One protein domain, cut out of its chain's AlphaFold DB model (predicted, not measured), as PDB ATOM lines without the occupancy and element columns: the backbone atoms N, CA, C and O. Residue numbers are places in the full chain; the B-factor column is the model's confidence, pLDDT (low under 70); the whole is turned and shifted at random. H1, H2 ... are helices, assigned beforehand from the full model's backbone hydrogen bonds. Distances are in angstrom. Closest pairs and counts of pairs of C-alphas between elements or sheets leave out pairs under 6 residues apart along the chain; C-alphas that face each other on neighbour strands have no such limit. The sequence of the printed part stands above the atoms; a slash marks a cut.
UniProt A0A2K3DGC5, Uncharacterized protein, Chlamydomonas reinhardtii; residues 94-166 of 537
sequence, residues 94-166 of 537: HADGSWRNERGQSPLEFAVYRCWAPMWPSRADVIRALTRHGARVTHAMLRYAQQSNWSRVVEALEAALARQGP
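What this domain is: This is residues 94 to 166 of the 537 residues of an uncharacterized protein of Chlamydomonas reinhardtii (UniProt A0A2K3DGC5). Two helical hairpins, H3 with the longest helix H4 and H1 with H2, sit side by side as a small four-helix bundle, each helix touching two others around a square. Residues 94 to 106 hold no named element. The printed part has 73 residues, all helix in class, in order H1, H2, H3, H4; it is compact, radius of gyration of the C-alphas 11.3 A, spans 30 by 28 by 19 A.

Where its parts are: H4, residues 151 to 164, is 20.0 A long and ends at C-alpha 164 (136.105, 152.108, 214.583). H2 is residues 123 to 132, 14.3 A; H3 139 to 147, 12.4 A; H1 107 to 113, 10.2 A, from C-alpha 107 (119.791, 150.061, 210.047).

How they stand to each other: Helix packing is mostly aligned, at shallow tilts. H4 touches H2, closest C-alphas Ala 124 and Val 153, 4.8 A, the same way at 7 degrees. H4 touches H3 in a hairpin, closest C-alphas Ala 145 and Val 154, 5.8 A, opposite ways at 16 degrees. H1 touches H2 in a hairpin, closest C-alphas Leu 108 and Leu 130, 6.5 A, opposite ways at 32 degrees, only just short of steep. H1 touches H3, closest C-alphas Val 112 and Met 141, 6.6 A, the same way at 34.5 degrees, only just short of steep. H1 and H4 are only just apart, closest 8.2 A; H2 and H3 are apart. Every O i to N i+4 pair is within hydrogen-bond range in H1, H2 and H3, and 9 of 10 in H4.

The domain as a whole: The C-alphas farthest apart, Met 119 and Pro 166, are 33.1 A apart. The printed part has no cut and no long link. The model's pLDDT is under 70 at residues 97, 115 to 119, 121 and 165 to 166.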
ATOM      1  N   HIS A  94     122.176 153.646 201.625       81.94
ATOM      2  CA  HIS A  94     122.934 154.062 202.803       81.94
ATOM      3  C   HIS A  94     122.799 153.054 203.954       81.94
ATOM      4  O   HIS A  94     121.696 152.739 204.410       81.94
ATOM      5  N   ALA A  95     123.943 152.558 204.435       80.25
ATOM      6  CA  ALA A  95     124.058 151.692 205.613       80.25
ATOM      7  C   ALA A  95     124.697 152.390 206.829       80.25
ATOM      8  O   ALA A  95     124.620 151.866 207.938       80.25
ATOM      9  N   ASP A  96     125.276 153.576 206.630       73.56
ATOM     10  CA  ASP A  96     126.058 154.376 207.588       73.56
ATOM     11  C   ASP A  96     125.261 154.910 208.798       73.56
ATOM     12  O   ASP A  96     125.835 155.426 209.756       73.56
ATOM     13  N   GLY A  97     123.935 154.750 208.791       69.75
ATOM     14  CA  GLY A  97     123.051 155.188 209.869       69.75
ATOM     15  C   GLY A  97     122.623 156.652 209.789       69.75
ATOM     16  O   GLY A  97     121.907 157.104 210.682       69.75
ATOM     17  N   SER A  98     122.977 157.361 208.708       77.31
ATOM     18  CA  SER A  98     122.394 158.670 208.364       77.31
ATOM     19  C   SER A  98     120.869 158.602 208.235       77.31
ATOM     20  O   SER A  98     120.153 159.553 208.543       77.31
ATOM     21  N   TRP A  99     120.366 157.438 207.823       75.62
ATOM     22  CA  TRP A  99     118.956 157.184 207.583       75.62
ATOM     23  C   TRP A  99     118.333 156.364 208.716       75.62
ATOM     24  O   TRP A  99     118.867 155.328 209.118       75.62
ATOM     25  N   ARG A 100     117.174 156.802 209.218       83.44
ATOM     26  CA  ARG A 100     116.485 156.184 210.364       83.44
ATOM     27  C   ARG A 100     115.088 155.691 209.991       83.44
ATOM     28  O   ARG A 100     114.416 156.272 209.146       83.44
ATOM     29  N   ASN A 101     114.637 154.596 210.600       83.50
ATOM     30  CA  ASN A 101     113.261 154.118 210.428       83.50
ATOM     31  C   ASN A 101     112.248 155.002 211.192       83.50
ATOM     32  O   ASN A 101     112.621 155.947 211.879       83.50
ATOM     33  N   GLU A 102     110.959 154.656 211.121       81.69
ATOM     34  CA  GLU A 102     109.873 155.334 211.866       81.69
ATOM     35  C   GLU A 102     110.072 155.364 213.387       81.69
ATOM     36  O   GLU A 102     109.510 156.215 214.063       81.69
ATOM     37  N   ARG A 103     110.877 154.449 213.933       82.19
ATOM     38  CA  ARG A 103     111.229 154.401 215.357       82.19
ATOM     39  C   ARG A 103     112.494 155.204 215.671       82.19
ATOM     40  O   ARG A 103     113.034 155.073 216.762       82.19
ATOM     41  N   GLY A 104     113.010 155.964 214.706       86.31
ATOM     42  CA  GLY A 104     114.260 156.698 214.840       86.31
ATOM     43  C   GLY A 104     115.492 155.798 214.894       86.31
ATOM     44  O   GLY A 104     116.527 156.252 215.355       86.31
ATOM     45  N   GLN A 105     115.424 154.542 214.445       86.94
ATOM     46  CA  GLN A 105     116.545 153.602 214.530       86.94
ATOM     47  C   GLN A 105     117.361 153.577 213.241       86.94
ATOM     48  O   GLN A 105     116.787 153.504 212.151       86.94
ATOM     49  N   SER A 106     118.687 153.550 213.360       90.25
ATOM     50  CA  SER A 106     119.583 153.249 212.238       90.25
ATOM     51  C   SER A 106     119.404 151.797 211.749       90.25
ATOM     52  O   SER A 106     118.844 150.962 212.471       90.25
ATOM     53  N   PRO A 107     119.879 151.435 210.542       88.50
ATOM     54  CA  PRO A 107     119.791 150.061 210.047       88.50
ATOM     55  C   PRO A 107     120.481 149.060 210.986       88.50
ATOM     56  O   PRO A 107     119.952 147.976 211.233       88.50
ATOM     57  N   LEU A 108     121.622 149.444 211.572       89.81
ATOM     58  CA  LEU A 108     122.333 148.615 212.543       89.81
ATOM     59  C   LEU A 108     121.588 148.527 213.879       89.81
ATOM     60  O   LEU A 108     121.437 147.432 214.415       89.81
ATOM     61  N   GLU A 109     121.063 149.644 214.398       88.94
ATOM     62  CA  GLU A 109     120.231 149.656 215.615       88.94
ATOM     63  C   GLU A 109     119.011 148.754 215.441       88.94
ATOM     64  O   GLU A 109     118.683 147.960 216.321       88.94
ATOM     65  N   PHE A 110     118.377 148.804 214.275       88.19
ATOM     66  CA  PHE A 110     117.261 147.934 213.948       88.19
ATOM     67  C   PHE A 110     117.662 146.454 213.893       88.19
ATOM     68  O   PHE A 110     116.901 145.613 214.365       88.19
ATOM     69  N   ALA A 111     118.835 146.110 213.354       88.50
ATOM     70  CA  ALA A 111     119.318 144.727 213.340       88.50
ATOM     71  C   ALA A 111     119.632 144.195 214.753       88.50
ATOM     72  O   ALA A 111     119.386 143.021 215.032       88.50
ATOM     73  N   VAL A 112     120.133 145.056 215.645       87.38
ATOM     74  CA  VAL A 112     120.483 144.700 217.029       87.38
ATOM     75  C   VAL A 112     119.241 144.606 217.919       87.38
ATOM     76  O   VAL A 112     119.019 143.579 218.550       87.38
ATOM     77  N   TYR A 113     118.388 145.630 217.957       85.94
ATOM     78  CA  TYR A 113     117.266 145.691 218.906       85.94
ATOM     79  C   TYR A 113     116.043 144.863 218.495       85.94
ATOM     80  O   TYR A 113     115.083 144.736 219.256       85.94
ATOM     81  N   ARG A 114     116.031 144.281 217.292       79.62
ATOM     82  CA  ARG A 114     114.918 143.444 216.831       79.62
ATOM     83  C   ARG A 114     115.024 142.040 217.433       79.62
ATOM     84  O   ARG A 114     115.514 141.104 216.807       79.62
ATOM     85  N   CYS A 115     114.517 141.898 218.655       58.97
ATOM     86  CA  CYS A 115     114.596 140.683 219.469       58.97
ATOM     87  C   CYS A 115     113.580 139.581 219.116       58.97
ATOM     88  O   CYS A 115     113.699 138.472 219.626       58.97
ATOM     89  N   TRP A 116     112.603 139.829 218.234       57.16
ATOM     90  CA  TRP A 116     111.433 138.940 218.137       57.16
ATOM     91  C   TRP A 116     111.592 137.653 217.317       57.16
ATOM     92  O   TRP A 116     110.640 136.889 217.202       57.16
ATOM     93  N   ALA A 117     112.772 137.380 216.758       54.53
ATOM     94  CA  ALA A 117     113.023 136.130 216.044       54.53
ATOM     95  C   ALA A 117     114.152 135.348 216.736       54.53
ATOM     96  O   ALA A 117     115.324 135.625 216.466       54.53
ATOM     97  N   PRO A 118     113.829 134.381 217.618       50.09
ATOM     98  CA  PRO A 118     114.817 133.469 218.204       50.09
ATOM     99  C   PRO A 118     115.514 132.578 217.155       50.09
ATOM    100  O   PRO A 118     116.585 132.049 217.419       50.09
ATOM    101  N   MET A 119     114.966 132.477 215.937       53.12
ATOM    102  CA  MET A 119     115.538 131.746 214.795       53.12
ATOM    103  C   MET A 119     116.086 132.677 213.704       53.12
ATOM    104  O   MET A 119     115.809 132.488 212.523       53.12
ATOM    105  N   TRP A 120     116.864 133.699 214.064       71.31
ATOM    106  CA  TRP A 120     117.603 134.487 213.070       71.31
ATOM    107  C   TRP A 120     119.093 134.098 213.063       71.31
ATOM    108  O   TRP A 120     119.918 134.818 213.630       71.31
ATOM    109  N   PRO A 121     119.463 132.960 212.434       57.56
ATOM    110  CA  PRO A 121     120.827 132.425 212.474       57.56
ATOM    111  C   PRO A 121     121.872 133.366 211.854       57.56
ATOM    112  O   PRO A 121     123.042 133.299 212.215       57.56
ATOM    113  N   SER A 122     121.444 134.285 210.987       76.94
ATOM    114  CA  SER A 122     122.289 135.220 210.242       76.94
ATOM    115  C   SER A 122     122.359 136.641 210.828       76.94
ATOM    116  O   SER A 122     122.884 137.541 210.176       76.94
ATOM    117  N   ARG A 123     121.880 136.890 212.062       85.38
ATOM    118  CA  ARG A 123     121.928 138.245 212.664       85.38
ATOM    119  C   ARG A 123     123.356 138.791 212.772       85.38
ATOM    120  O   ARG A 123     123.597 139.945 212.427       85.38
ATOM    121  N   ALA A 124     124.300 137.961 213.216       87.12
ATOM    122  CA  ALA A 124     125.711 138.342 213.291       87.12
ATOM    123  C   ALA A 124     126.277 138.684 211.901       87.12
ATOM    124  O   ALA A 124     127.027 139.645 211.761       87.12
ATOM    125  N   ASP A 125     125.864 137.963 210.859       88.44
ATOM    126  CA  ASP A 125     126.315 138.210 209.488       88.44
ATOM    127  C   ASP A 125     125.721 139.487 208.893       88.44
ATOM    128  O   ASP A 125     126.425 140.218 208.199       88.44
ATOM    129  N   VAL A 126     124.470 139.822 209.224       88.50
ATOM    130  CA  VAL A 126     123.878 141.127 208.886       88.50
ATOM    131  C   VAL A 126     124.647 142.261 209.559       88.50
ATOM    132  O   VAL A 126     124.964 143.255 208.910       88.50
ATOM    133  N   ILE A 127     124.989 142.111 210.841       89.69
ATOM    134  CA  ILE A 127     125.781 143.104 211.582       89.69
ATOM    135  C   ILE A 127     127.162 143.270 210.949       89.69
ATOM    136  O   ILE A 127     127.599 144.400 210.732       89.69
ATOM    137  N   ARG A 128     127.827 142.167 210.583       89.81
ATOM    138  CA  ARG A 128     129.104 142.198 209.855       89.81
ATOM    139  C   ARG A 128     128.966 142.902 208.505       89.81
ATOM    140  O   ARG A 128     129.810 143.727 208.185       89.81
ATOM    141  N   ALA A 129     127.917 142.613 207.735       89.25
ATOM    142  CA  ALA A 129     127.670 143.267 206.451       89.25
ATOM    143  C   ALA A 129     127.484 144.782 206.624       89.25
ATOM    144  O   ALA A 129     128.162 145.565 205.972       89.25
ATOM    145  N   LEU A 130     126.635 145.213 207.560       89.06
ATOM    146  CA  LEU A 130     126.394 146.639 207.814       89.06
ATOM    147  C   LEU A 130     127.652 147.365 208.314       89.06
ATOM    148  O   LEU A 130     127.953 148.465 207.856       89.06
ATOM    149  N   THR A 131     128.420 146.749 209.215       89.12
ATOM    150  CA  THR A 131     129.646 147.358 209.764       89.12
ATOM    151  C   THR A 131     130.789 147.430 208.755       89.12
ATOM    152  O   THR A 131     131.556 148.389 208.800       89.12
ATOM    153  N   ARG A 132     130.887 146.494 207.797       87.94
ATOM    154  CA  ARG A 132     131.819 146.617 206.655       87.94
ATOM    155  C   ARG A 132     131.536 147.848 205.795       87.94
ATOM    156  O   ARG A 132     132.466 148.406 205.230       87.94
ATOM    157  N   HIS A 133     130.276 148.269 205.722       85.94
ATOM    158  CA  HIS A 133     129.833 149.427 204.941       85.94
ATOM    159  C   HIS A 133     129.704 150.710 205.778       85.94
ATOM    160  O   HIS A 133     128.949 151.610 205.421       85.94
ATOM    161  N   GLY A 134     130.433 150.803 206.895       83.25
ATOM    162  CA  GLY A 134     130.563 152.044 207.666       83.25
ATOM    163  C   GLY A 134     129.458 152.308 208.693       83.25
ATOM    164  O   GLY A 134     129.385 153.414 209.226       83.25
ATOM    165  N   ALA A 135     128.606 151.328 209.017       87.19
ATOM    166  CA  ALA A 135     127.641 151.491 210.104       87.19
ATOM    167  C   ALA A 135     128.353 151.630 211.463       87.19
ATOM    168  O   ALA A 135     129.094 150.734 211.883       87.19
ATOM    169  N   ARG A 136     128.103 152.741 212.169       85.62
ATOM    170  CA  ARG A 136     128.689 153.008 213.493       85.62
ATOM    171  C   ARG A 136     128.070 152.120 214.568       85.62
ATOM    172  O   ARG A 136     126.852 151.974 214.634       85.62
ATOM    173  N   VAL A 137     128.922 151.560 215.420       88.81
ATOM    174  CA  VAL A 137     128.539 150.720 216.556       88.81
ATOM    175  C   VAL A 137     128.561 151.603 217.793       88.81
ATOM    176  O   VAL A 137     129.453 152.425 217.955       88.81
ATOM    177  N   THR A 138     127.573 151.446 218.667       89.00
ATOM    178  CA  THR A 138     127.534 152.158 219.947       89.00
ATOM    179  C   THR A 138     127.704 151.183 221.104       89.00
ATOM    180  O   THR A 138     127.246 150.039 221.047       89.00
ATOM    181  N   HIS A 139     128.296 151.651 222.203       87.06
ATOM    182  CA  HIS A 139     128.429 150.874 223.439       87.06
ATOM    183  C   HIS A 139     127.071 150.389 223.994       87.06
ATOM    184  O   HIS A 139     126.989 149.330 224.619       87.06
ATOM    185  N   ALA A 140     125.977 151.111 223.716       89.12
ATOM    186  CA  ALA A 140     124.621 150.703 224.084       89.12
ATOM    187  C   ALA A 140     124.176 149.405 223.381       89.12
ATOM    188  O   ALA A 140     123.585 148.533 224.019       89.12
ATOM    189  N   MET A 141     124.510 149.244 222.094       89.75
ATOM    190  CA  MET A 141     124.215 148.022 221.330       89.75
ATOM    191  C   MET A 141     124.942 146.809 221.901       89.75
ATOM    192  O   MET A 141     124.354 145.734 222.015       89.75
ATOM    193  N   LEU A 142     126.212 146.998 222.267       89.88
ATOM    194  CA  LEU A 142     127.041 145.949 222.851       89.88
ATOM    195  C   LEU A 142     126.460 145.484 224.190       89.88
ATOM    196  O   LEU A 142     126.220 144.292 224.373       89.88
ATOM    197  N   ARG A 143     126.131 146.431 225.078       89.69
ATOM    198  CA  ARG A 143     125.504 146.135 226.374       89.69
ATOM    199  C   ARG A 143     124.193 145.365 226.207       89.69
ATOM    200  O   ARG A 143     123.952 144.400 226.925       89.69
ATOM    201  N   TYR A 144     123.361 145.756 225.243       89.94
ATOM    202  CA  TYR A 144     122.099 145.068 224.964       89.94
ATOM    203  C   TYR A 144     122.309 143.629 224.463       89.94
ATOM    204  O   TYR A 144     121.628 142.704 224.915       89.94
ATOM    205  N   ALA A 145     123.271 143.419 223.559       89.25
ATOM    206  CA  ALA A 145     123.610 142.090 223.049       89.25
ATOM    207  C   ALA A 145     124.181 141.172 224.145       89.25
ATOM    208  O   ALA A 145     123.843 139.987 224.182       89.25
ATOM    209  N   GLN A 146     124.986 141.724 225.061       90.19
ATOM    210  CA  GLN A 146     125.516 141.017 226.230       90.19
ATOM    211  C   GLN A 146     124.398 140.614 227.201       90.19
ATOM    212  O   GLN A 146     124.310 139.450 227.580       90.19
ATOM    213  N   GLN A 147     123.491 141.538 227.541       90.31
ATOM    214  CA  GLN A 147     122.334 141.257 228.405       90.31
ATOM    215  C   GLN A 147     121.402 140.191 227.817       90.31
ATOM    216  O   GLN A 147     120.809 139.407 228.551       90.31
ATOM    217  N   SER A 148     121.293 140.145 226.489       86.75
ATOM    218  CA  SER A 148     120.493 139.146 225.772       86.75
ATOM    219  C   SER A 148     121.224 137.811 225.560       86.75
ATOM    220  O   SER A 148     120.649 136.891 224.980       86.75
ATOM    221  N   ASN A 149     122.481 137.701 226.010       87.00
ATOM    222  CA  ASN A 149     123.356 136.537 225.867       87.00
ATOM    223  C   ASN A 149     123.565 136.078 224.405       87.00
ATOM    224  O   ASN A 149     123.556 134.886 224.091       87.00
ATOM    225  N   TRP A 150     123.732 137.023 223.473       88.44
ATOM    226  CA  TRP A 150     123.954 136.723 222.051       88.44
ATOM    227  C   TRP A 150     125.443 136.712 221.693       88.44
ATOM    228  O   TRP A 150     125.927 137.629 221.030       88.44
ATOM    229  N   SER A 151     126.165 135.656 222.081       87.44
ATOM    230  CA  SER A 151     127.628 135.534 221.911       87.44
ATOM    231  C   SER A 151     128.138 135.915 220.513       87.44
ATOM    232  O   SER A 151     128.962 136.813 220.381       87.44
ATOM    233  N   ARG A 152     127.569 135.342 219.443       88.31
ATOM    234  CA  ARG A 152     127.973 135.650 218.051       88.31
ATOM    235  C   ARG A 152     127.754 137.111 217.642       88.31
ATOM    236  O   ARG A 152     128.435 137.616 216.753       88.31
ATOM    237  N   VAL A 153     126.754 137.771 218.224       88.44
ATOM    238  CA  VAL A 153     126.460 139.187 217.959       88.44
ATOM    239  C   VAL A 153     127.419 140.074 218.742       88.44
ATOM    240  O   VAL A 153     127.915 141.043 218.179       88.44
ATOM    241  N   VAL A 154     127.705 139.720 219.996       90.31
ATOM    242  CA  VAL A 154     128.704 140.394 220.834       90.31
ATOM    243  C   VAL A 154     130.065 140.371 220.140       90.31
ATOM    244  O   VAL A 154     130.598 141.438 219.861       90.31
ATOM    245  N   GLU A 155     130.540 139.199 219.711       90.81
ATOM    246  CA  GLU A 155     131.794 139.062 218.951       90.81
ATOM    247  C   GLU A 155     131.816 139.942 217.690       90.81
ATOM    248  O   GLU A 155     132.808 140.602 217.383       90.81
ATOM    249  N   ALA A 156     130.709 139.978 216.936       89.62
ATOM    250  CA  ALA A 156     130.614 140.788 215.724       89.62
ATOM    251  C   ALA A 156     130.644 142.300 216.013       89.62
ATOM    252  O   ALA A 156     131.223 143.055 215.229       89.62
ATOM    253  N   LEU A 157     130.023 142.739 217.111       90.62
ATOM    254  CA  LEU A 157     130.006 144.138 217.538       90.62
ATOM    255  C   LEU A 157     131.352 144.564 218.128       90.62
ATOM    256  O   LEU A 157     131.819 145.643 217.785       90.62
ATOM    257  N   GLU A 158     132.003 143.725 218.933       91.06
ATOM    258  CA  GLU A 158     133.343 143.980 219.481       91.06
ATOM    259  C   GLU A 158     134.383 144.085 218.365       91.06
ATOM    260  O   GLU A 158     135.133 145.058 218.303       91.06
ATOM    261  N   ALA A 159     134.363 143.152 217.408       89.06
ATOM    262  CA  ALA A 159     135.236 143.209 216.237       89.06
ATOM    263  C   ALA A 159     134.985 144.463 215.381       89.06
ATOM    264  O   ALA A 159     135.901 144.999 214.759       89.06
ATOM    265  N   ALA A 160     133.740 144.939 215.309       88.56
ATOM    266  CA  ALA A 160     133.415 146.170 214.601       88.56
ATOM    267  C   ALA A 160     133.825 147.429 215.376       88.56
ATOM    268  O   ALA A 160     134.326 148.362 214.754       88.56
ATOM    269  N   LEU A 161     133.673 147.436 216.699       89.00
ATOM    270  CA  LEU A 161     134.091 148.526 217.575       89.00
ATOM    271  C   LEU A 161     135.616 148.689 217.559       89.00
ATOM    272  O   LEU A 161     136.109 149.795 217.376       89.00
ATOM    273  N   ALA A 162     136.360 147.580 217.604       85.94
ATOM    274  CA  ALA A 162     137.817 147.584 217.473       85.94
ATOM    275  C   ALA A 162     138.297 148.232 216.158       85.94
ATOM    276  O   ALA A 162     139.346 148.867 216.126       85.94
ATOM    277  N   ARG A 163     137.516 148.115 215.073       84.88
ATOM    278  CA  ARG A 163     137.814 148.754 213.777       84.88
ATOM    279  C   ARG A 163     137.438 150.232 213.709       84.88
ATOM    280  O   ARG A 163     137.959 150.929 212.848       84.88
ATOM    281  N   GLN A 164     136.527 150.702 214.559       81.31
ATOM    282  CA  GLN A 164     136.105 152.108 214.583       81.31
ATOM    283  C   GLN A 164     137.145 153.023 215.244       81.31
ATOM    284  O   GLN A 164     137.043 154.239 215.105       81.31
ATOM    285  N   GLY A 165     138.168 152.442 215.881       69.25
ATOM    286  CA  GLY A 165     139.138 153.174 216.687       69.25
ATOM    287  C   GLY A 165     138.542 153.589 218.037       69.25
ATOM    288  O   GLY A 165     137.330 153.472 218.239       69.25
ATOM    289  N   PRO A 166     139.379 154.034 218.990       62.22
ATOM    290  CA  PRO A 166     138.880 154.580 220.241       62.22
ATOM    291  C   PRO A 166     137.967 155.771 219.935       62.22
ATOM    292  O   PRO A 166     138.319 156.660 219.158       62.22
TER     293      PRO A 166